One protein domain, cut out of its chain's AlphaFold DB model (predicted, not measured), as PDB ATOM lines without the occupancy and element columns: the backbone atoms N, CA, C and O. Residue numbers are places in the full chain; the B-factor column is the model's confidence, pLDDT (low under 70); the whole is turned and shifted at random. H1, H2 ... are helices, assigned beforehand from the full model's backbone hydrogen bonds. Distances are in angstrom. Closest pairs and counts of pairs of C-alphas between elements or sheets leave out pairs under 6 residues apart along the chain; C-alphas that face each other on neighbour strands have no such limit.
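This is residues 172 to 311 of the 449 residues of the protein "HTH cro/C1-type domain-containing protein" of Methylobacterium sp (UniProt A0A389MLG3). One long helix, H1, runs through the middle, and its later part is wrapped by shorter helices: H3, H4, H5 and H7, the last forming a helical hairpin with H6. H2 packs on H3, and small H8 on H2 and H4. The printed part has 140 residues, with eight named helices, H1 to H8 in chain order, and no named strand: all helix, compact, radius of gyration of the C-alphas 14.0 A, spans 41 by 31 by 30 A.

The hub is H1, residues 172 to 194. Its residues 181 to 189 touch H3, residues 211 to 218, closest at C-alphas 185 and 218, 3.8 A, only just about perpendicular at 70.5 degrees. Its residues 188 to 194 touch H4, residues 227 to 237, at C-alphas 191 and 237, 5.7 A, and its residues 184 to 188 touch H5, residues 241 to 245, at C-alphas 184 and 244, 5.7 A. Its residues 189 to 194 touch H7, residues 289 to 297, at C-alphas 194 and 295, 5.6 A, a shallow tilt of 28 degrees, the same way. H7 and H6, residues 255 to 267, are a hairpin, closest at C-alphas 295 and 257, 6.5 A. H2, residues 200 to 207, touches H3 at C-alphas 204 and 211, 5.8 A. H8, residues 307 to 311, touches H4 at C-alphas 310 and 232, 5.5 A. In all eight helices every O i to N i+4 pair is within hydrogen-bond range.

H1 spans 33.5 A from C-alpha 172 at (-5.548, -56.899, 1.294); H6 spans 18.3 A and H4 15.2 A. H8 ends at C-alpha 311, (-8.841, -40.355, 35.224).

The farthest C-alphas, of Arg 172 and Glu 308, are 41.8 A apart. The printed part has no cut. The link H6 to H7 is long; its residues 268 to 287 are under pLDDT 70.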
ATOM      1  N   ARG A 172      -4.775 -55.900   0.532       70.44
ATOM      2  CA  ARG A 172      -5.548 -56.899   1.294       70.44
ATOM      3  C   ARG A 172      -5.257 -56.790   2.787       70.44
ATOM      4  O   ARG A 172      -6.203 -56.692   3.564       70.44
ATOM      5  N   THR A 173      -3.988 -56.671   3.182       69.06
ATOM      6  CA  THR A 173      -3.604 -56.452   4.587       69.06
ATOM      7  C   THR A 173      -4.203 -55.158   5.136       69.06
ATOM      8  O   THR A 173      -4.841 -55.179   6.185       69.06
ATOM      9  N   ARG A 174      -4.109 -54.035   4.406       72.56
ATOM     10  CA  ARG A 174      -4.729 -52.759   4.819       72.56
ATOM     11  C   ARG A 174      -6.251 -52.859   4.931       72.56
ATOM     12  O   ARG A 174      -6.816 -52.284   5.859       72.56
ATOM     13  N   MET A 175      -6.917 -53.568   4.015       68.38
ATOM     14  CA  MET A 175      -8.360 -53.818   4.107       68.38
ATOM     15  C   MET A 175      -8.700 -54.664   5.335       68.38
ATOM     16  O   MET A 175      -9.594 -54.277   6.079       68.38
ATOM     17  N   ALA A 176      -7.963 -55.744   5.603       68.62
ATOM     18  CA  ALA A 176      -8.175 -56.591   6.775       68.62
ATOM     19  C   ALA A 176      -7.983 -55.817   8.093       68.62
ATOM     20  O   ALA A 176      -8.848 -55.866   8.971       68.62
ATOM     21  N   THR A 177      -6.908 -55.026   8.214       70.12
ATOM     22  CA  THR A 177      -6.667 -54.159   9.382       70.12
ATOM     23  C   THR A 177      -7.772 -53.115   9.541       70.12
ATOM     24  O   THR A 177      -8.263 -52.891  10.647       70.12
ATOM     25  N   ARG A 178      -8.209 -52.496   8.437       74.19
ATOM     26  CA  ARG A 178      -9.289 -51.505   8.458       74.19
ATOM     27  C   ARG A 178     -10.603 -52.122   8.929       74.19
ATOM     28  O   ARG A 178     -11.273 -51.533   9.774       74.19
ATOM     29  N   THR A 179     -10.941 -53.313   8.443       75.19
ATOM     30  CA  THR A 179     -12.115 -54.061   8.902       75.19
ATOM     31  C   THR A 179     -12.038 -54.319  10.407       75.19
ATOM     32  O   THR A 179     -12.995 -54.017  11.110       75.19
ATOM     33  N   GLY A 180     -10.889 -54.767  10.930       79.31
ATOM     34  CA  GLY A 180     -10.680 -54.960  12.373       79.31
ATOM     35  C   GLY A 180     -10.942 -53.701  13.213       79.31
ATOM     36  O   GLY A 180     -11.636 -53.770  14.226       79.31
ATOM     37  N   ASN A 181     -10.473 -52.537  12.758       84.12
ATOM     38  CA  ASN A 181     -10.668 -51.268  13.474       84.12
ATOM     39  C   ASN A 181     -12.132 -50.823  13.518       84.12
ATOM     40  O   ASN A 181     -12.589 -50.289  14.529       84.12
ATOM     41  N   HIS A 182     -12.887 -51.078  12.450       86.12
ATOM     42  CA  HIS A 182     -14.312 -50.757  12.399       86.12
ATOM     43  C   HIS A 182     -15.130 -51.561  13.422       86.12
ATOM     44  O   HIS A 182     -16.036 -51.003  14.040       86.12
ATOM     45  N   PHE A 183     -14.775 -52.825  13.675       87.69
ATOM     46  CA  PHE A 183     -15.417 -53.635  14.719       87.69
ATOM     47  C   PHE A 183     -15.169 -53.093  16.127       87.69
ATOM     48  O   PHE A 183     -16.105 -52.974  16.915       87.69
ATOM     49  N   MET A 184     -13.923 -52.724  16.435       92.00
ATOM     50  CA  MET A 184     -13.588 -52.128  17.732       92.00
ATOM     51  C   MET A 184     -14.372 -50.830  17.959       92.00
ATOM     52  O   MET A 184     -14.948 -50.625  19.027       92.00
ATOM     53  N   GLY A 185     -14.460 -49.987  16.927       92.31
ATOM     54  CA  GLY A 185     -15.255 -48.765  16.972       92.31
ATOM     55  C   GLY A 185     -16.746 -49.025  17.209       92.31
ATOM     56  O   GLY A 185     -17.354 -48.406  18.084       92.31
ATOM     57  N   PHE A 186     -17.320 -50.009  16.510       92.25
ATOM     58  CA  PHE A 186     -18.705 -50.436  16.717       92.25
ATOM     59  C   PHE A 186     -18.973 -50.858  18.168       92.25
ATOM     60  O   PHE A 186     -19.910 -50.345  18.786       92.25
ATOM     61  N   ARG A 187     -18.127 -51.722  18.744       93.94
ATOM     62  CA  ARG A 187     -18.257 -52.149  20.148       93.94
ATOM     63  C   ARG A 187     -18.153 -50.990  21.119       93.94
ATOM     64  O   ARG A 187     -18.930 -50.920  22.068       93.94
ATOM     65  N   LEU A 188     -17.238 -50.060  20.864       95.62
ATOM     66  CA  LEU A 188     -17.100 -48.857  21.673       95.62
ATOM     67  C   LEU A 188     -18.378 -48.000  21.632       95.62
ATOM     68  O   LEU A 188     -18.823 -47.504  22.668       95.62
ATOM     69  N   GLY A 189     -19.008 -47.888  20.459       93.88
ATOM     70  CA  GLY A 189     -20.307 -47.237  20.291       93.88
ATOM     71  C   GLY A 189     -21.427 -47.941  21.063       93.88
ATOM     72  O   GLY A 189     -22.196 -47.280  21.762       93.88
ATOM     73  N   VAL A 190     -21.488 -49.276  21.004       93.25
ATOM     74  CA  VAL A 190     -22.433 -50.092  21.790       93.25
ATOM     75  C   VAL A 190     -22.225 -49.875  23.292       93.25
ATOM     76  O   VAL A 190     -23.175 -49.530  23.995       93.25
ATOM     77  N   ALA A 191     -20.985 -49.995  23.778       95.44
ATOM     78  CA  ALA A 191     -20.624 -49.797  25.182       95.44
ATOM     79  C   ALA A 191     -21.098 -48.431  25.695       95.44
ATOM     80  O   ALA A 191     -21.794 -48.335  26.707       95.44
ATOM     81  N   ARG A 192     -20.801 -47.371  24.936       97.00
ATOM     82  CA  ARG A 192     -21.215 -46.001  25.247       97.00
ATOM     83  C   ARG A 192     -22.736 -45.867  25.368       97.00
ATOM     84  O   ARG A 192     -23.225 -45.186  26.271       97.00
ATOM     85  N   ARG A 193     -23.489 -46.475  24.446       95.25
ATOM     86  CA  ARG A 193     -24.962 -46.422  24.438       95.25
ATOM     87  C   ARG A 193     -25.557 -47.161  25.630       95.25
ATOM     88  O   ARG A 193     -26.461 -46.619  26.259       95.25
ATOM     89  N   LEU A 194     -25.008 -48.321  25.981       94.12
ATOM     90  CA  LEU A 194     -25.437 -49.100  27.145       94.12
ATOM     91  C   LEU A 194     -25.105 -48.413  28.472       94.12
ATOM     92  O   LEU A 194     -25.864 -48.534  29.424       94.12
ATOM     93  N   ALA A 195     -24.033 -47.623  28.525       95.75
ATOM     94  CA  ALA A 195     -23.753 -46.723  29.647       95.75
ATOM     95  C   ALA A 195     -24.671 -45.474  29.667       95.75
ATOM     96  O   ALA A 195     -24.520 -44.578  30.500       95.75
ATOM     97  N   GLY A 196     -25.621 -45.364  28.733       95.69
ATOM     98  CA  GLY A 196     -26.624 -44.303  28.676       95.69
ATOM     99  C   GLY A 196     -26.145 -42.974  28.098       95.69
ATOM    100  O   GLY A 196     -26.806 -41.954  28.295       95.69
ATOM    101  N   PHE A 197     -25.023 -42.943  27.376       95.44
ATOM    102  CA  PHE A 197     -24.601 -41.740  26.661       95.44
ATOM    103  C   PHE A 197     -25.181 -41.722  25.251       95.44
ATOM    104  O   PHE A 197     -24.831 -42.541  24.400       95.44
ATOM    105  N   ARG A 198     -26.014 -40.720  24.954       92.25
ATOM    106  CA  ARG A 198     -26.574 -40.531  23.607       92.25
ATOM    107  C   ARG A 198     -25.508 -40.151  22.577       92.25
ATOM    108  O   ARG A 198     -25.578 -40.604  21.438       92.25
ATOM    109  N   THR A 199     -24.499 -39.374  22.966       93.88
ATOM    110  CA  THR A 199     -23.462 -38.873  22.051       93.88
ATOM    111  C   THR A 199     -22.056 -39.131  22.585       93.88
ATOM    112  O   THR A 199     -21.837 -39.171  23.796       93.88
ATOM    113  N   ALA A 200     -21.090 -39.256  21.671       94.94
ATOM    114  CA  ALA A 200     -19.667 -39.330  21.996       94.94
ATOM    115  C   ALA A 200     -19.205 -38.123  22.826       94.94
ATOM    116  O   ALA A 200     -18.429 -38.258  23.767       94.94
ATOM    117  N   SER A 201     -19.723 -36.931  22.511       93.25
ATOM    118  CA  SER A 201     -19.382 -35.690  23.211       93.25
ATOM    119  C   SER A 201     -19.810 -35.694  24.673       93.25
ATOM    120  O   SER A 201     -19.048 -35.215  25.505       93.25
ATOM    121  N   ALA A 202     -20.976 -36.265  24.993       95.44
ATOM    122  CA  ALA A 202     -21.428 -36.392  26.377       95.44
ATOM    123  C   ALA A 202     -20.500 -37.310  27.191       95.44
ATOM    124  O   ALA A 202     -20.112 -36.957  28.299       95.44
ATOM    125  N   ALA A 203     -20.079 -38.442  26.616       97.44
ATOM    126  CA  ALA A 203     -19.109 -39.334  27.254       97.44
ATOM    127  C   ALA A 203     -17.740 -38.653  27.441       97.44
ATOM    128  O   ALA A 203     -17.148 -38.730  28.514       97.44
ATOM    129  N   CYS A 204     -17.256 -37.936  26.420       97.25
ATOM    130  CA  CYS A 204     -15.992 -37.201  26.504       97.25
ATOM    131  C   CYS A 204     -16.018 -36.122  27.591       97.25
ATOM    132  O   CYS A 204     -15.039 -35.983  28.315       97.25
ATOM    133  N   ALA A 205     -17.124 -35.383  27.715       96.44
ATOM    134  CA  ALA A 205     -17.288 -34.365  28.748       96.44
ATOM    135  C   ALA A 205     -17.295 -34.975  30.159       96.44
ATOM    136  O   ALA A 205     -16.659 -34.425  31.050       96.44
ATOM    137  N   GLN A 206     -17.956 -36.124  30.344       97.50
ATOM    138  CA  GLN A 206     -18.021 -36.809  31.638       97.50
ATOM    139  C   GLN A 206     -16.657 -37.346  32.098       97.50
ATOM    140  O   GLN A 206     -16.310 -37.216  33.265       97.50
ATOM    141  N   PHE A 207     -15.900 -37.976  31.195       97.81
ATOM    142  CA  PHE A 207     -14.677 -38.713  31.545       97.81
ATOM    143  C   PHE A 207     -13.376 -37.989  31.183       97.81
ATOM    144  O   PHE A 207     -12.289 -38.534  31.359       97.81
ATOM    145  N   GLY A 208     -13.462 -36.778  30.629       96.50
ATOM    146  CA  GLY A 208     -12.291 -36.010  30.205       96.50
ATOM    147  C   GLY A 208     -11.572 -36.584  28.977       96.50
ATOM    148  O   GLY A 208     -10.389 -36.312  28.769       96.50
ATOM    149  N   PHE A 209     -12.248 -37.381  28.142       97.38
ATOM    150  CA  PHE A 209     -11.637 -37.890  26.912       97.38
ATOM    151  C   PHE A 209     -11.426 -36.771  25.885       97.38
ATOM    152  O   PHE A 209     -12.291 -35.924  25.657       97.38
ATOM    153  N   VAL A 210     -10.307 -36.825  25.158       95.62
ATOM    154  CA  VAL A 210     -10.090 -35.947  24.001       95.62
ATOM    155  C   VAL A 210     -11.044 -36.359  22.878       95.62
ATOM    156  O   VAL A 210     -10.878 -37.422  22.276       95.62
ATOM    157  N   ARG A 211     -12.023 -35.498  22.565       94.06
ATOM    158  CA  ARG A 211     -13.122 -35.781  21.622       94.06
ATOM    159  C   ARG A 211     -12.657 -36.311  20.264       94.06
ATOM    160  O   ARG A 211     -13.252 -37.254  19.752       94.06
ATOM    161  N   SER A 212     -11.606 -35.730  19.683       91.75
ATOM    162  CA  SER A 212     -11.073 -36.158  18.380       91.75
ATOM    163  C   SER A 212     -10.444 -37.554  18.432       91.75
ATOM    164  O   SER A 212     -10.596 -38.339  17.498       91.75
ATOM    165  N   THR A 213      -9.770 -37.887  19.532       94.81
ATOM    166  CA  THR A 213      -9.172 -39.209  19.746       94.81
ATOM    167  C   THR A 213     -10.247 -40.259  19.997       94.81
ATOM    168  O   THR A 213     -10.255 -41.276  19.313       94.81
ATOM    169  N   TYR A 214     -11.176 -39.987  20.919       96.62
ATOM    170  CA  TYR A 214     -12.280 -40.892  21.236       96.62
ATOM    171  C   TYR A 214     -13.163 -41.164  20.014       96.62
ATOM    172  O   TYR A 214     -13.361 -42.319  19.652       96.62
ATOM    173  N   GLY A 215     -13.612 -40.111  19.320       93.75
ATOM    174  CA  GLY A 215     -14.401 -40.261  18.097       93.75
ATOM    175  C   GLY A 215     -13.639 -41.037  17.025       93.75
ATOM    176  O   GLY A 215     -14.188 -41.938  16.407       93.75
ATOM    177  N   GLY A 216     -12.342 -40.769  16.851       91.69
ATOM    178  CA  GLY A 216     -11.512 -41.531  15.923       91.69
ATOM    179  C   GLY A 216     -11.472 -43.035  16.226       91.69
ATOM    180  O   GLY A 216     -11.502 -43.824  15.284       91.69
ATOM    181  N   HIS A 217     -11.441 -43.437  17.502       95.25
ATOM    182  CA  HIS A 217     -11.542 -44.845  17.900       95.25
ATOM    183  C   HIS A 217     -12.956 -45.405  17.694       95.25
ATOM    184  O   HIS A 217     -13.094 -46.475  17.113       95.25
ATOM    185  N   GLU A 218     -14.002 -44.675  18.096       94.38
ATOM    186  CA  GLU A 218     -15.403 -45.110  17.955       94.38
ATOM    187  C   GLU A 218     -15.813 -45.295  16.484       94.38
ATOM    188  O   GLU A 218     -16.571 -46.198  16.147       94.38
ATOM    189  N   TYR A 219     -15.266 -44.492  15.574       89.12
ATOM    190  CA  TYR A 219     -15.514 -44.639  14.138       89.12
ATOM    191  C   TYR A 219     -14.568 -45.640  13.447       89.12
ATOM    192  O   TYR A 219     -14.709 -45.893  12.247       89.12
ATOM    193  N   GLY A 220     -13.578 -46.187  14.161       88.94
ATOM    194  CA  GLY A 220     -12.522 -47.019  13.572       88.94
ATOM    195  C   GLY A 220     -11.649 -46.272  12.551       88.94
ATOM    196  O   GLY A 220     -11.106 -46.884  11.634       88.94
ATOM    197  N   LEU A 221     -11.569 -44.937  12.657       85.50
ATOM    198  CA  LEU A 221     -10.767 -44.068  11.781       85.50
ATOM    199  C   LEU A 221      -9.321 -43.941  12.263       85.50
ATOM    200  O   LEU A 221      -8.397 -43.787  11.466       85.50
ATOM    201  N   LYS A 222      -9.128 -43.968  13.584       82.31
ATOM    202  CA  LYS A 222      -7.818 -44.198  14.190       82.31
ATOM    203  C   LYS A 222      -7.475 -45.680  13.995       82.31
ATOM    204  O   LYS A 222      -8.371 -46.479  13.755       82.31
ATOM    205  N   GLY A 223      -6.185 -46.010  14.030       85.31
ATOM    206  CA  GLY A 223      -5.688 -47.381  13.880       85.31
ATOM    207  C   GLY A 223      -6.212 -48.347  14.955       85.31
ATOM    208  O   GLY A 223      -7.329 -48.217  15.449       85.31
ATOM    209  N   SER A 224      -5.397 -49.322  15.350       90.44
ATOM    210  CA  SER A 224      -5.772 -50.195  16.464       90.44
ATOM    211  C   SER A 224      -6.061 -49.379  17.730       90.44
ATOM    212  O   SER A 224      -5.379 -48.390  18.014       90.44
ATOM    213  N   LEU A 225      -7.089 -49.783  18.479       93.81
ATOM    214  CA  LEU A 225      -7.382 -49.218  19.791       93.81
ATOM    215  C   LEU A 225      -6.263 -49.647  20.757       93.81
ATOM    216  O   LEU A 225      -6.093 -50.849  20.961       93.81
ATOM    217  N   PRO A 226      -5.480 -48.717  21.340       94.56
ATOM    218  CA  PRO A 226      -4.442 -49.085  22.301       94.56
ATOM    219  C   PRO A 226      -5.053 -49.782  23.520       94.56
ATOM    220  O   PRO A 226      -6.147 -49.407  23.950       94.56
ATOM    221  N   ALA A 227      -4.346 -50.758  24.095       95.19
ATOM    222  CA  ALA A 227      -4.853 -51.545  25.219       95.19
ATOM    223  C   ALA A 227      -5.226 -50.662  26.418       95.19
ATOM    224  O   ALA A 227      -6.274 -50.844  27.029       95.19
ATOM    225  N   GLU A 228      -4.431 -49.626  26.675       95.06
ATOM    226  CA  GLU A 228      -4.659 -48.677  27.758       95.06
ATOM    227  C   GLU A 228      -5.895 -47.796  27.515       95.06
ATOM    228  O   GLU A 228      -6.616 -47.423  28.439       95.06
ATOM    229  N   ALA A 229      -6.173 -47.466  26.249       96.38
ATOM    230  CA  ALA A 229      -7.390 -46.747  25.890       96.38
ATOM    231  C   ALA A 229      -8.620 -47.652  26.038       96.38
ATOM    232  O   ALA A 229      -9.651 -47.194  26.525       96.38
ATOM    233  N   ALA A 230      -8.512 -48.929  25.655       96.88
ATOM    234  CA  ALA A 230      -9.568 -49.911  25.871       96.88
ATOM    235  C   ALA A 230      -9.848 -50.138  27.361       96.88
ATOM    236  O   ALA A 230     -11.009 -50.262  27.735       96.88
ATOM    237  N   GLU A 231      -8.823 -50.132  28.213       96.81
ATOM    238  CA  GLU A 231      -8.982 -50.198  29.668       96.81
ATOM    239  C   GLU A 231      -9.747 -48.986  30.209       96.81
ATOM    240  O   GLU A 231     -10.768 -49.151  30.875       96.81
ATOM    241  N   ALA A 232      -9.334 -47.770  29.838       97.75
ATOM    242  CA  ALA A 232     -10.027 -46.551  30.253       97.75
ATOM    243  C   ALA A 232     -11.484 -46.500  29.754       97.75
ATOM    244  O   ALA A 232     -12.384 -46.104  30.493       97.75
ATOM    245  N   TYR A 233     -11.741 -46.906  28.506       98.00
ATOM    246  CA  TYR A 233     -13.094 -46.941  27.943       98.00
ATOM    247  C   TYR A 233     -13.951 -48.049  28.551       98.00
ATOM    248  O   TYR A 233     -15.131 -47.830  28.817       98.00
ATOM    249  N   GLY A 234     -13.364 -49.221  28.790       96.69
ATOM    250  CA  GLY A 234     -14.025 -50.339  29.446       96.69
ATOM    251  C   GLY A 234     -14.463 -49.972  30.859       96.69
ATOM    252  O   GLY A 234     -15.642 -50.101  31.188       96.69
ATOM    253  N   ALA A 235     -13.550 -49.390  31.643       97.12
ATOM    254  CA  ALA A 235     -13.851 -48.856  32.968       97.12
ATOM    255  C   ALA A 235     -14.956 -47.789  32.914       97.12
ATOM    256  O   ALA A 235     -15.911 -47.851  33.681       97.12
ATOM    257  N   ALA A 236     -14.885 -46.850  31.966       97.81
ATOM    258  CA  ALA A 236     -15.873 -45.781  31.830       97.81
ATOM    259  C   ALA A 236     -17.288 -46.277  31.493       97.81
ATOM    260  O   ALA A 236     -18.271 -45.693  31.953       97.81
ATOM    261  N   PHE A 237     -17.412 -47.337  30.693       97.06
ATOM    262  CA  PHE A 237     -18.705 -47.836  30.211       97.06
ATOM    263  C   PHE A 237     -19.181 -49.124  30.891       97.06
ATOM    264  O   PHE A 237     -20.224 -49.655  30.504       97.06
ATOM    265  N   GLY A 238     -18.434 -49.621  31.879       95.12
ATOM    266  CA  GLY A 238     -18.776 -50.836  32.616       95.12
ATOM    267  C   GLY A 238     -18.724 -52.084  31.741       95.12
ATOM    268  O   GLY A 238     -19.615 -52.929  31.813       95.12
ATOM    269  N   VAL A 239     -17.718 -52.177  30.867       95.62
ATOM    270  CA  VAL A 239     -17.480 -53.349  30.013       95.62
ATOM    271  C   VAL A 239     -16.016 -53.795  30.094       95.62
ATOM    272  O   VAL A 239     -15.133 -52.955  30.266       95.62
ATOM    273  N   PRO A 240     -15.704 -55.092  29.944       95.69
ATOM    274  CA  PRO A 240     -14.317 -55.550  29.975       95.69
ATOM    275  C   PRO A 240     -13.490 -54.984  28.813       95.69
ATOM    276  O   PRO A 240     -13.914 -55.031  27.656       95.69
ATOM    277  N   ALA A 241     -12.266 -54.529  29.095       95.88
ATOM    278  CA  ALA A 241     -11.333 -54.037  28.073       95.88
ATOM    279  C   ALA A 241     -11.058 -55.087  26.982       95.88
ATOM    280  O   ALA A 241     -11.006 -54.771  25.794       95.88
ATOM    281  N   ALA A 242     -10.958 -56.358  27.389       94.88
ATOM    282  CA  ALA A 242     -10.767 -57.487  26.486       94.88
ATOM    283  C   ALA A 242     -11.879 -57.593  25.433       94.88
ATOM    284  O   ALA A 242     -11.585 -57.895  24.282       94.88
ATOM    285  N   TRP A 243     -13.131 -57.279  25.782       94.19
ATOM    286  CA  TRP A 243     -14.236 -57.311  24.824       94.19
ATOM    287  C   TRP A 243     -14.117 -56.210  23.757       94.19
ATOM    288  O   TRP A 243     -14.428 -56.433  22.586       94.19
ATOM    289  N   LEU A 244     -13.600 -55.032  24.123       94.88
ATOM    290  CA  LEU A 244     -13.350 -53.959  23.156       94.88
ATOM    291  C   LEU A 244     -12.240 -54.319  22.157       94.88
ATOM    292  O   LEU A 244     -12.309 -53.893  21.007       94.88
ATOM    293  N   LEU A 245     -11.240 -55.099  22.582       93.25
ATOM    294  CA  LEU A 245     -10.054 -55.436  21.784       93.25
ATOM    295  C   LEU A 245     -10.194 -56.740  20.987       93.25
ATOM    296  O   LEU A 245      -9.748 -56.819  19.843       93.25
ATOM    297  N   LEU A 246     -10.771 -57.779  21.590       89.50
ATOM    298  CA  LEU A 246     -10.743 -59.151  21.081       89.50
ATOM    299  C   LEU A 246     -12.113 -59.588  20.602       89.50
ATOM    300  O   LEU A 246     -13.120 -59.299  21.243       89.50
ATOM    301  N   ARG A 247     -12.180 -60.332  19.492       81.94
ATOM    302  CA  ARG A 247     -13.433 -60.980  19.091       81.94
ATOM    303  C   ARG A 247     -13.861 -61.984  20.153       81.94
ATOM    304  O   ARG A 247     -13.072 -62.835  20.539       81.94
ATOM    305  N   GLY A 248     -15.095 -61.862  20.622       82.12
ATOM    306  CA  GLY A 248     -15.622 -62.721  21.667       82.12
ATOM    307  C   GLY A 248     -17.002 -62.263  22.124       82.12
ATOM    308  O   GLY A 248     -17.394 -61.125  21.839       82.12
ATOM    309  N   PRO A 249     -17.739 -63.147  22.813       79.19
ATOM    310  CA  PRO A 249     -19.046 -62.810  23.336       79.19
ATOM    311  C   PRO A 249     -18.926 -61.613  24.289       79.19
ATOM    312  O   PRO A 249     -17.954 -61.508  25.047       79.19
ATOM    313  N   PRO A 250     -19.888 -60.686  24.245       79.50
ATOM    314  CA  PRO A 250     -19.889 -59.518  25.103       79.50
ATOM    315  C   PRO A 250     -20.125 -59.903  26.566       79.50
ATOM    316  O   PRO A 250     -21.256 -59.979  27.042       79.50
ATOM    317  N   ALA A 251     -19.037 -60.141  27.297       82.06
ATOM    318  CA  ALA A 251     -19.104 -60.461  28.714       82.06
ATOM    319  C   ALA A 251     -19.748 -59.302  29.497       82.06
ATOM    320  O   ALA A 251     -19.346 -58.141  29.381       82.06
ATOM    321  N   GLY A 252     -20.766 -59.633  30.293       81.75
ATOM    322  CA  GLY A 252     -21.479 -58.690  31.153       81.75
ATOM    323  C   GLY A 252     -22.570 -57.861  30.470       81.75
ATOM    324  O   GLY A 252     -23.140 -56.997  31.135       81.75
ATOM    325  N   LEU A 253     -22.879 -58.075  29.182       84.69
ATOM    326  CA  LEU A 253     -24.054 -57.459  28.551       84.69
ATOM    327  C   LEU A 253     -25.337 -58.263  28.827       84.69
ATOM    328  O   LEU A 253     -25.261 -59.479  28.974       84.69
ATOM    329  N   PRO A 254     -26.518 -57.614  28.861       86.00
ATOM    330  CA  PRO A 254     -27.789 -58.333  28.891       86.00
ATOM    331  C   PRO A 254     -27.915 -59.268  27.683       86.00
ATOM    332  O   PRO A 254     -27.654 -58.835  26.560       86.00
ATOM    333  N   GLU A 255     -28.380 -60.500  27.897       90.31
ATOM    334  CA  GLU A 255     -28.552 -61.537  26.865       90.31
ATOM    335  C   GLU A 255     -29.180 -61.041  25.543       90.31
ATOM    336  O   GLU A 255     -28.594 -61.279  24.483       90.31
ATOM    337  N   PRO A 256     -30.296 -60.275  25.539       89.06
ATOM    338  CA  PRO A 256     -30.877 -59.793  24.282       89.06
ATOM    339  C   PRO A 256     -29.950 -58.834  23.523       89.06
ATOM    340  O   PRO A 256     -29.904 -58.852  22.297       89.06
ATOM    341  N   VAL A 257     -29.178 -58.006  24.232       85.94
ATOM    342  CA  VAL A 257     -28.192 -57.115  23.605       85.94
ATOM    343  C   VAL A 257     -26.991 -57.918  23.118       85.94
ATOM    344  O   VAL A 257     -26.476 -57.652  22.035       85.94
ATOM    345  N   ALA A 258     -26.552 -58.904  23.901       89.06
ATOM    346  CA  ALA A 258     -25.438 -59.770  23.554       89.06
ATOM    347  C   ALA A 258     -25.689 -60.525  22.241       89.06
ATOM    348  O   ALA A 258     -24.831 -60.507  21.355       89.06
ATOM    349  N   ALA A 259     -26.884 -61.105  22.086       89.69
ATOM    350  CA  ALA A 259     -27.303 -61.804  20.875       89.69
ATOM    351  C   ALA A 259     -27.345 -60.877  19.647       89.69
ATOM    352  O   ALA A 259     -26.841 -61.230  18.582       89.69
ATOM    353  N   GLU A 260     -27.881 -59.663  19.793       86.75
ATOM    354  CA  GLU A 260     -27.942 -58.670  18.711       86.75
ATOM    355  C   GLU A 260     -26.554 -58.178  18.293       86.75
ATOM    356  O   GLU A 260     -26.273 -58.050  17.102       86.75
ATOM    357  N   VAL A 261     -25.664 -57.931  19.257       86.50
ATOM    358  CA  VAL A 261     -24.268 -57.567  18.983       86.50
ATOM    359  C   VAL A 261     -23.559 -58.706  18.258       86.50
ATOM    360  O   VAL A 261     -22.911 -58.456  17.246       86.50
ATOM    361  N   ALA A 262     -23.719 -59.949  18.715       88.31
ATOM    362  CA  ALA A 262     -23.141 -61.116  18.058       88.31
ATOM    363  C   ALA A 262     -23.673 -61.288  16.623       88.31
ATOM    364  O   ALA A 262     -22.897 -61.522  15.698       88.31
ATOM    365  N   GLN A 263     -24.980 -61.096  16.409       86.12
ATOM    366  CA  GLN A 263     -25.591 -61.160  15.081       86.12
ATOM    367  C   GLN A 263     -25.104 -60.024  14.168       86.12
ATOM    368  O   GLN A 263     -24.807 -60.258  12.996       86.12
ATOM    369  N   ALA A 264     -24.988 -58.800  14.690       83.75
ATOM    370  CA  ALA A 264     -24.434 -57.668  13.954       83.75
ATOM    371  C   ALA A 264     -22.968 -57.912  13.575       83.75
ATOM    372  O   ALA A 264     -22.560 -57.617  12.452       83.75
ATOM    373  N   GLU A 265     -22.185 -58.508  14.478       83.88
ATOM    374  CA  GLU A 265     -20.796 -58.863  14.208       83.88
ATOM    375  C   GLU A 265     -20.654 -59.971  13.162       83.88
ATOM    376  O   GLU A 265     -19.766 -59.895  12.309       83.88
ATOM    377  N   ALA A 266     -21.543 -60.964  13.188       84.75
ATOM    378  CA  ALA A 266     -21.590 -62.033  12.195       84.75
ATOM    379  C   ALA A 266     -21.957 -61.508  10.796       84.75
ATOM    380  O   ALA A 266     -21.399 -61.969   9.804       84.75
ATOM    381  N   ARG A 267     -22.839 -60.500  10.710       78.94
ATOM    382  CA  ARG A 267     -23.229 -59.840   9.448       78.94
ATOM    383  C   ARG A 267     -22.200 -58.834   8.938       78.94
ATOM    384  O   ARG A 267     -22.245 -58.427   7.782       78.94
ATOM    385  N   ALA A 268     -21.259 -58.406   9.771       67.88
ATOM    386  CA  ALA A 268     -20.352 -57.319   9.429       67.88
ATOM    387  C   ALA A 268     -19.277 -57.568   8.344       67.88
ATOM    388  O   ALA A 268     -18.730 -56.579   7.858       67.88
ATOM    389  N   PRO A 269     -18.981 -58.794   7.866       62.50
ATOM    390  CA  PRO A 269     -18.271 -58.956   6.594       62.50
ATOM    391  C   PRO A 269     -19.059 -58.370   5.406       62.50
ATOM    392  O   PRO A 269     -18.458 -57.814   4.489       62.50
ATOM    393  N   GLU A 270     -20.395 -58.455   5.448       54.44
ATOM    394  CA  GLU A 270     -21.313 -57.931   4.425       54.44
ATOM    395  C   GLU A 270     -21.726 -56.491   4.710       54.44
ATOM    396  O   GLU A 270     -21.807 -55.669   3.795       54.44
ATOM    397  N   VAL A 271     -21.855 -56.140   5.995       49.78
ATOM    398  CA  VAL A 271     -21.810 -54.750   6.452       49.78
ATOM    399  C   VAL A 271     -20.358 -54.277   6.367       49.78
ATOM    400  O   VAL A 271     -19.747 -53.875   7.358       49.78
ATOM    401  N   ARG A 272     -19.813 -54.219   5.138       50.53
ATOM    402  CA  ARG A 272     -18.998 -53.068   4.733       50.53
ATOM    403  C   ARG A 272     -19.739 -51.909   5.350       50.53
ATOM    404  O   ARG A 272     -20.849 -51.639   4.900       50.53
ATOM    405  N   MET A 273     -19.229 -51.344   6.446       46.88
ATOM    406  CA  MET A 273     -19.886 -50.196   7.033       46.88
ATOM    407  C   MET A 273     -19.977 -49.222   5.873       46.88
ATOM    408  O   MET A 273     -18.956 -48.689   5.428       46.88
ATOM    409  N   LEU A 274     -21.193 -49.075   5.342       40.69
ATOM    410  CA  LEU A 274     -21.662 -47.945   4.579       40.69
ATOM    411  C   LEU A 274     -21.565 -46.801   5.577       40.69
ATOM    412  O   LEU A 274     -22.534 -46.296   6.126       40.69
ATOM    413  N   VAL A 275     -20.320 -46.430   5.853       44.81
ATOM    414  CA  VAL A 275     -19.922 -45.070   6.068       44.81
ATOM    415  C   VAL A 275     -20.074 -44.450   4.685       44.81
ATOM    416  O   VAL A 275     -19.088 -44.141   4.016       44.81
ATOM    417  N   ASP A 276     -21.320 -44.355   4.215       38.06
ATOM    418  CA  ASP A 276     -21.648 -43.298   3.289       38.06
ATOM    419  C   ASP A 276     -21.341 -42.049   4.088       38.06
ATOM    420  O   ASP A 276     -21.949 -41.740   5.116       38.06
ATOM    421  N   TRP A 277     -20.219 -41.456   3.711       40.94
ATOM    422  CA  TRP A 277     -19.809 -40.169   4.200       40.94
ATOM    423  C   TRP A 277     -20.889 -39.205   3.723       40.94
ATOM    424  O   TRP A 277     -20.875 -38.761   2.578       40.94
ATOM    425  N   ASP A 278     -21.880 -38.983   4.581       39.53
ATOM    426  CA  ASP A 278     -22.853 -37.921   4.416       39.53
ATOM    427  C   ASP A 278     -22.068 -36.592   4.449       39.53
ATOM    428  O   ASP A 278     -21.384 -36.322   5.451       39.53
ATOM    429  N   PRO A 279     -22.099 -35.787   3.369       39.25
ATOM    430  CA  PRO A 279     -21.401 -34.506   3.307       39.25
ATOM    431  C   PRO A 279     -21.815 -33.530   4.422       39.25
ATOM    432  O   PRO A 279     -21.032 -32.639   4.752       39.25
ATOM    433  N   ASP A 280     -22.963 -33.746   5.076       38.34
ATOM    434  CA  ASP A 280     -23.450 -32.940   6.202       38.34
ATOM    435  C   ASP A 280     -22.911 -33.393   7.576       38.34
ATOM    436  O   ASP A 280     -23.456 -33.038   8.626       38.34
ATOM    437  N   PHE A 281     -21.830 -34.186   7.616       45.03
ATOM    438  CA  PHE A 281     -21.177 -34.672   8.845       45.03
ATOM    439  C   PHE A 281     -22.051 -35.555   9.754       45.03
ATOM    440  O   PHE A 281     -21.663 -35.873  10.888       45.03
ATOM    441  N   ARG A 282     -23.210 -36.024   9.283       50.03
ATOM    442  CA  ARG A 282     -24.057 -36.955  10.036       50.03
ATOM    443  C   ARG A 282     -23.617 -38.385   9.752       50.03
ATOM    444  O   ARG A 282     -24.156 -39.066   8.895       50.03
ATOM    445  N   TYR A 283     -22.642 -38.867  10.522       54.81
ATOM    446  CA  TYR A 283     -22.274 -40.287  10.539       54.81
ATOM    447  C   TYR A 283     -23.477 -41.140  10.988       54.81
ATOM    448  O   TYR A 283     -23.681 -41.372  12.182       54.81
ATOM    449  N   ARG A 284     -24.285 -41.609  10.033       53.44
ATOM    450  CA  ARG A 284     -25.312 -42.633  10.239       53.44
ATOM    451  C   ARG A 284     -24.826 -43.930   9.616       53.44
ATOM    452  O   ARG A 284     -24.904 -44.117   8.412       53.44
ATOM    453  N   SER A 285     -24.349 -44.852  10.448       60.62
ATOM    454  CA  SER A 285     -24.271 -46.247  10.020       60.62
ATOM    455  C   SER A 285     -25.698 -46.787   9.987       60.62
ATOM    456  O   SER A 285     -26.270 -47.082  11.037       60.62
ATOM    457  N   VAL A 286     -26.285 -46.862   8.790       61.69
ATOM    458  CA  VAL A 286     -27.663 -47.344   8.573       61.69
ATOM    459  C   VAL A 286     -27.845 -48.750   9.157       61.69
ATOM    460  O   VAL A 286     -28.872 -49.053   9.750       61.69
ATOM    461  N   ALA A 287     -26.805 -49.584   9.084       69.19
ATOM    462  CA  ALA A 287     -26.825 -50.937   9.627       69.19
ATOM    463  C   ALA A 287     -26.653 -51.003  11.156       69.19
ATOM    464  O   ALA A 287     -27.146 -51.936  11.784       69.19
ATOM    465  N   ALA A 288     -25.963 -50.036  11.774       76.56
ATOM    466  CA  ALA A 288     -25.758 -50.029  13.225       76.56
ATOM    467  C   ALA A 288     -26.879 -49.308  13.987       76.56
ATOM    468  O   ALA A 288     -27.011 -49.502  15.195       76.56
ATOM    469  N   GLU A 289     -27.682 -48.479  13.316       80.25
ATOM    470  CA  GLU A 289     -28.748 -47.715  13.967       80.25
ATOM    471  C   GLU A 289     -29.770 -48.602  14.704       80.25
ATOM    472  O   GLU A 289     -30.021 -48.315  15.879       80.25
ATOM    473  N   PRO A 290     -30.278 -49.714  14.131       85.31
ATOM    474  CA  PRO A 290     -31.208 -50.588  14.844       85.31
ATOM    475  C   PRO A 290     -30.595 -51.164  16.125       85.31
ATOM    476  O   PRO A 290     -31.246 -51.201  17.169       85.31
ATOM    477  N   VAL A 291     -29.314 -51.549  16.076       85.62
ATOM    478  CA  VAL A 291     -28.590 -52.064  17.247       85.62
ATOM    479  C   VAL A 291     -28.427 -50.968  18.294       85.62
ATOM    480  O   VAL A 291     -28.689 -51.198  19.472       85.62
ATOM    481  N   PHE A 292     -28.048 -49.753  17.893       88.56
ATOM    482  CA  PHE A 292     -27.894 -48.635  18.823       88.56
ATOM    483  C   PHE A 292     -29.217 -48.181  19.444       88.56
ATOM    484  O   PHE A 292     -29.223 -47.801  20.616       88.56
ATOM    485  N   ALA A 293     -30.321 -48.232  18.697       87.25
ATOM    486  CA  ALA A 293     -31.657 -47.955  19.211       87.25
ATOM    487  C   ALA A 293     -32.066 -48.997  20.264       87.25
ATOM    488  O   ALA A 293     -32.472 -48.620  21.363       87.25
ATOM    489  N   LYS A 294     -31.851 -50.292  19.986       87.00
ATOM    490  CA  LYS A 294     -32.054 -51.368  20.971       87.00
ATOM    491  C   LYS A 294     -31.170 -51.175  22.202       87.00
ATOM    492  O   LYS A 294     -31.672 -51.186  23.317       87.00
ATOM    493  N   CYS A 295     -29.877 -50.899  22.024       85.94
ATOM    494  CA  CYS A 295     -28.959 -50.633  23.138       85.94
ATOM    495  C   CYS A 295     -29.420 -49.456  24.008       85.94
ATOM    496  O   CYS A 295     -29.224 -49.481  25.217       85.94
ATOM    497  N   ALA A 296     -30.039 -48.429  23.416       87.25
ATOM    498  CA  ALA A 296     -30.575 -47.302  24.169       87.25
ATOM    499  C   ALA A 296     -31.764 -47.692  25.065       87.25
ATOM    500  O   ALA A 296     -31.936 -47.074  26.112       87.25
ATOM    501  N   ALA A 297     -32.544 -48.717  24.701       90.38
ATOM    502  CA  ALA A 297     -33.603 -49.259  25.556       90.38
ATOM    503  C   ALA A 297     -33.047 -50.015  26.779       90.38
ATOM    504  O   ALA A 297     -33.693 -50.055  27.820       90.38
ATOM    505  N   PHE A 298     -31.827 -50.553  26.675       91.69
ATOM    506  CA  PHE A 298     -31.094 -51.212  27.766       91.69
ATOM    507  C   PHE A 298     -30.040 -50.303  28.415       91.69
ATOM    508  O   PHE A 298     -29.119 -50.779  29.081       91.69
ATOM    509  N   ALA A 299     -30.131 -48.992  28.189       93.94
ATOM    510  CA  ALA A 299     -29.203 -48.039  28.768       93.94
ATOM    511  C   ALA A 299     -29.344 -48.005  30.296       93.94
ATOM    512  O   ALA A 299     -30.396 -47.639  30.815       93.94
ATOM    513  N   ASP A 300     -28.258 -48.296  31.009       94.81
ATOM    514  CA  ASP A 300     -28.200 -48.209  32.465       94.81
ATOM    515  C   ASP A 300     -27.046 -47.283  32.894       94.81
ATOM    516  O   ASP A 300     -25.871 -47.664  32.823       94.81
ATOM    517  N   PRO A 301     -27.354 -46.055  33.357       95.62
ATOM    518  CA  PRO A 301     -26.361 -45.126  33.887       95.62
ATOM    519  C   PRO A 301     -25.525 -45.680  35.044       95.62
ATOM    520  O   PRO A 301     -24.427 -45.178  35.263       95.62
ATOM    521  N   ARG A 302     -25.997 -46.702  35.769       95.62
ATOM    522  CA  ARG A 302     -25.250 -47.328  36.873       95.62
ATOM    523  C   ARG A 302     -24.040 -48.129  36.391       95.62
ATOM    524  O   ARG A 302     -23.162 -48.427  37.187       95.62
ATOM    525  N   ARG A 303     -23.967 -48.452  35.094       93.38
ATOM    526  CA  ARG A 303     -22.795 -49.097  34.474       93.38
ATOM    527  C   ARG A 303     -21.641 -48.123  34.257       93.38
ATOM    528  O   ARG A 303     -20.548 -48.548  33.903       93.38
ATOM    529  N   ARG A 304     -21.878 -46.817  34.400       96.50
ATOM    530  CA  ARG A 304     -20.830 -45.810  34.238       96.50
ATOM    531  C   ARG A 304     -19.781 -46.014  35.319       96.50
ATOM    532  O   ARG A 304     -20.115 -46.058  36.500       96.50
ATOM    533  N   GLY A 305     -18.527 -46.092  34.899       96.69
ATOM    534  CA  GLY A 305     -17.411 -46.044  35.827       96.69
ATOM    535  C   GLY A 305     -17.355 -44.709  36.557       96.69
ATOM    536  O   GLY A 305     -17.892 -43.695  36.103       96.69
ATOM    537  N   ASP A 306     -16.655 -44.714  37.680       97.56
ATOM    538  CA  ASP A 306     -16.319 -43.500  38.403       97.56
ATOM    539  C   ASP A 306     -15.297 -42.652  37.598       97.56
ATOM    540  O   ASP A 306     -14.264 -43.181  37.162       97.56
ATOM    541  N   PRO A 307     -15.553 -41.347  37.357       97.88
ATOM    542  CA  PRO A 307     -14.642 -40.489  36.602       97.88
ATOM    543  C   PRO A 307     -13.236 -40.375  37.199       97.88
ATOM    544  O   PRO A 307     -12.275 -40.218  36.443       97.88
ATOM    545  N   GLU A 308     -13.090 -40.462  38.523       97.38
ATOM    546  CA  GLU A 308     -11.781 -40.391  39.176       97.38
ATOM    547  C   GLU A 308     -10.939 -41.632  38.859       97.38
ATOM    548  O   GLU A 308      -9.781 -41.508  38.442       97.38
ATOM    549  N   THR A 309     -11.552 -42.812  38.939       97.44
ATOM    550  CA  THR A 309     -10.960 -44.092  38.538       97.44
ATOM    551  C   THR A 309     -10.508 -44.059  37.076       97.44
ATOM    552  O   THR A 309      -9.350 -44.356  36.771       97.44
ATOM    553  N   VAL A 310     -11.377 -43.612  36.161       97.69
ATOM    554  CA  VAL A 310     -11.037 -43.471  34.731       97.69
ATOM    555  C   VAL A 310      -9.891 -42.473  34.531       97.69
ATOM    556  O   VAL A 310      -8.962 -42.728  33.762       97.69
ATOM    557  N   GLY A 311      -9.909 -41.350  35.253       96.12
ATOM    558  CA  GLY A 311      -8.841 -40.355  35.224       96.12
ATOM    559  C   GLY A 311      -7.498 -40.899  35.717       96.12
ATOM    560  O   GLY A 311      -6.458 -40.559  35.149       96.12
TER     561      GLY A 311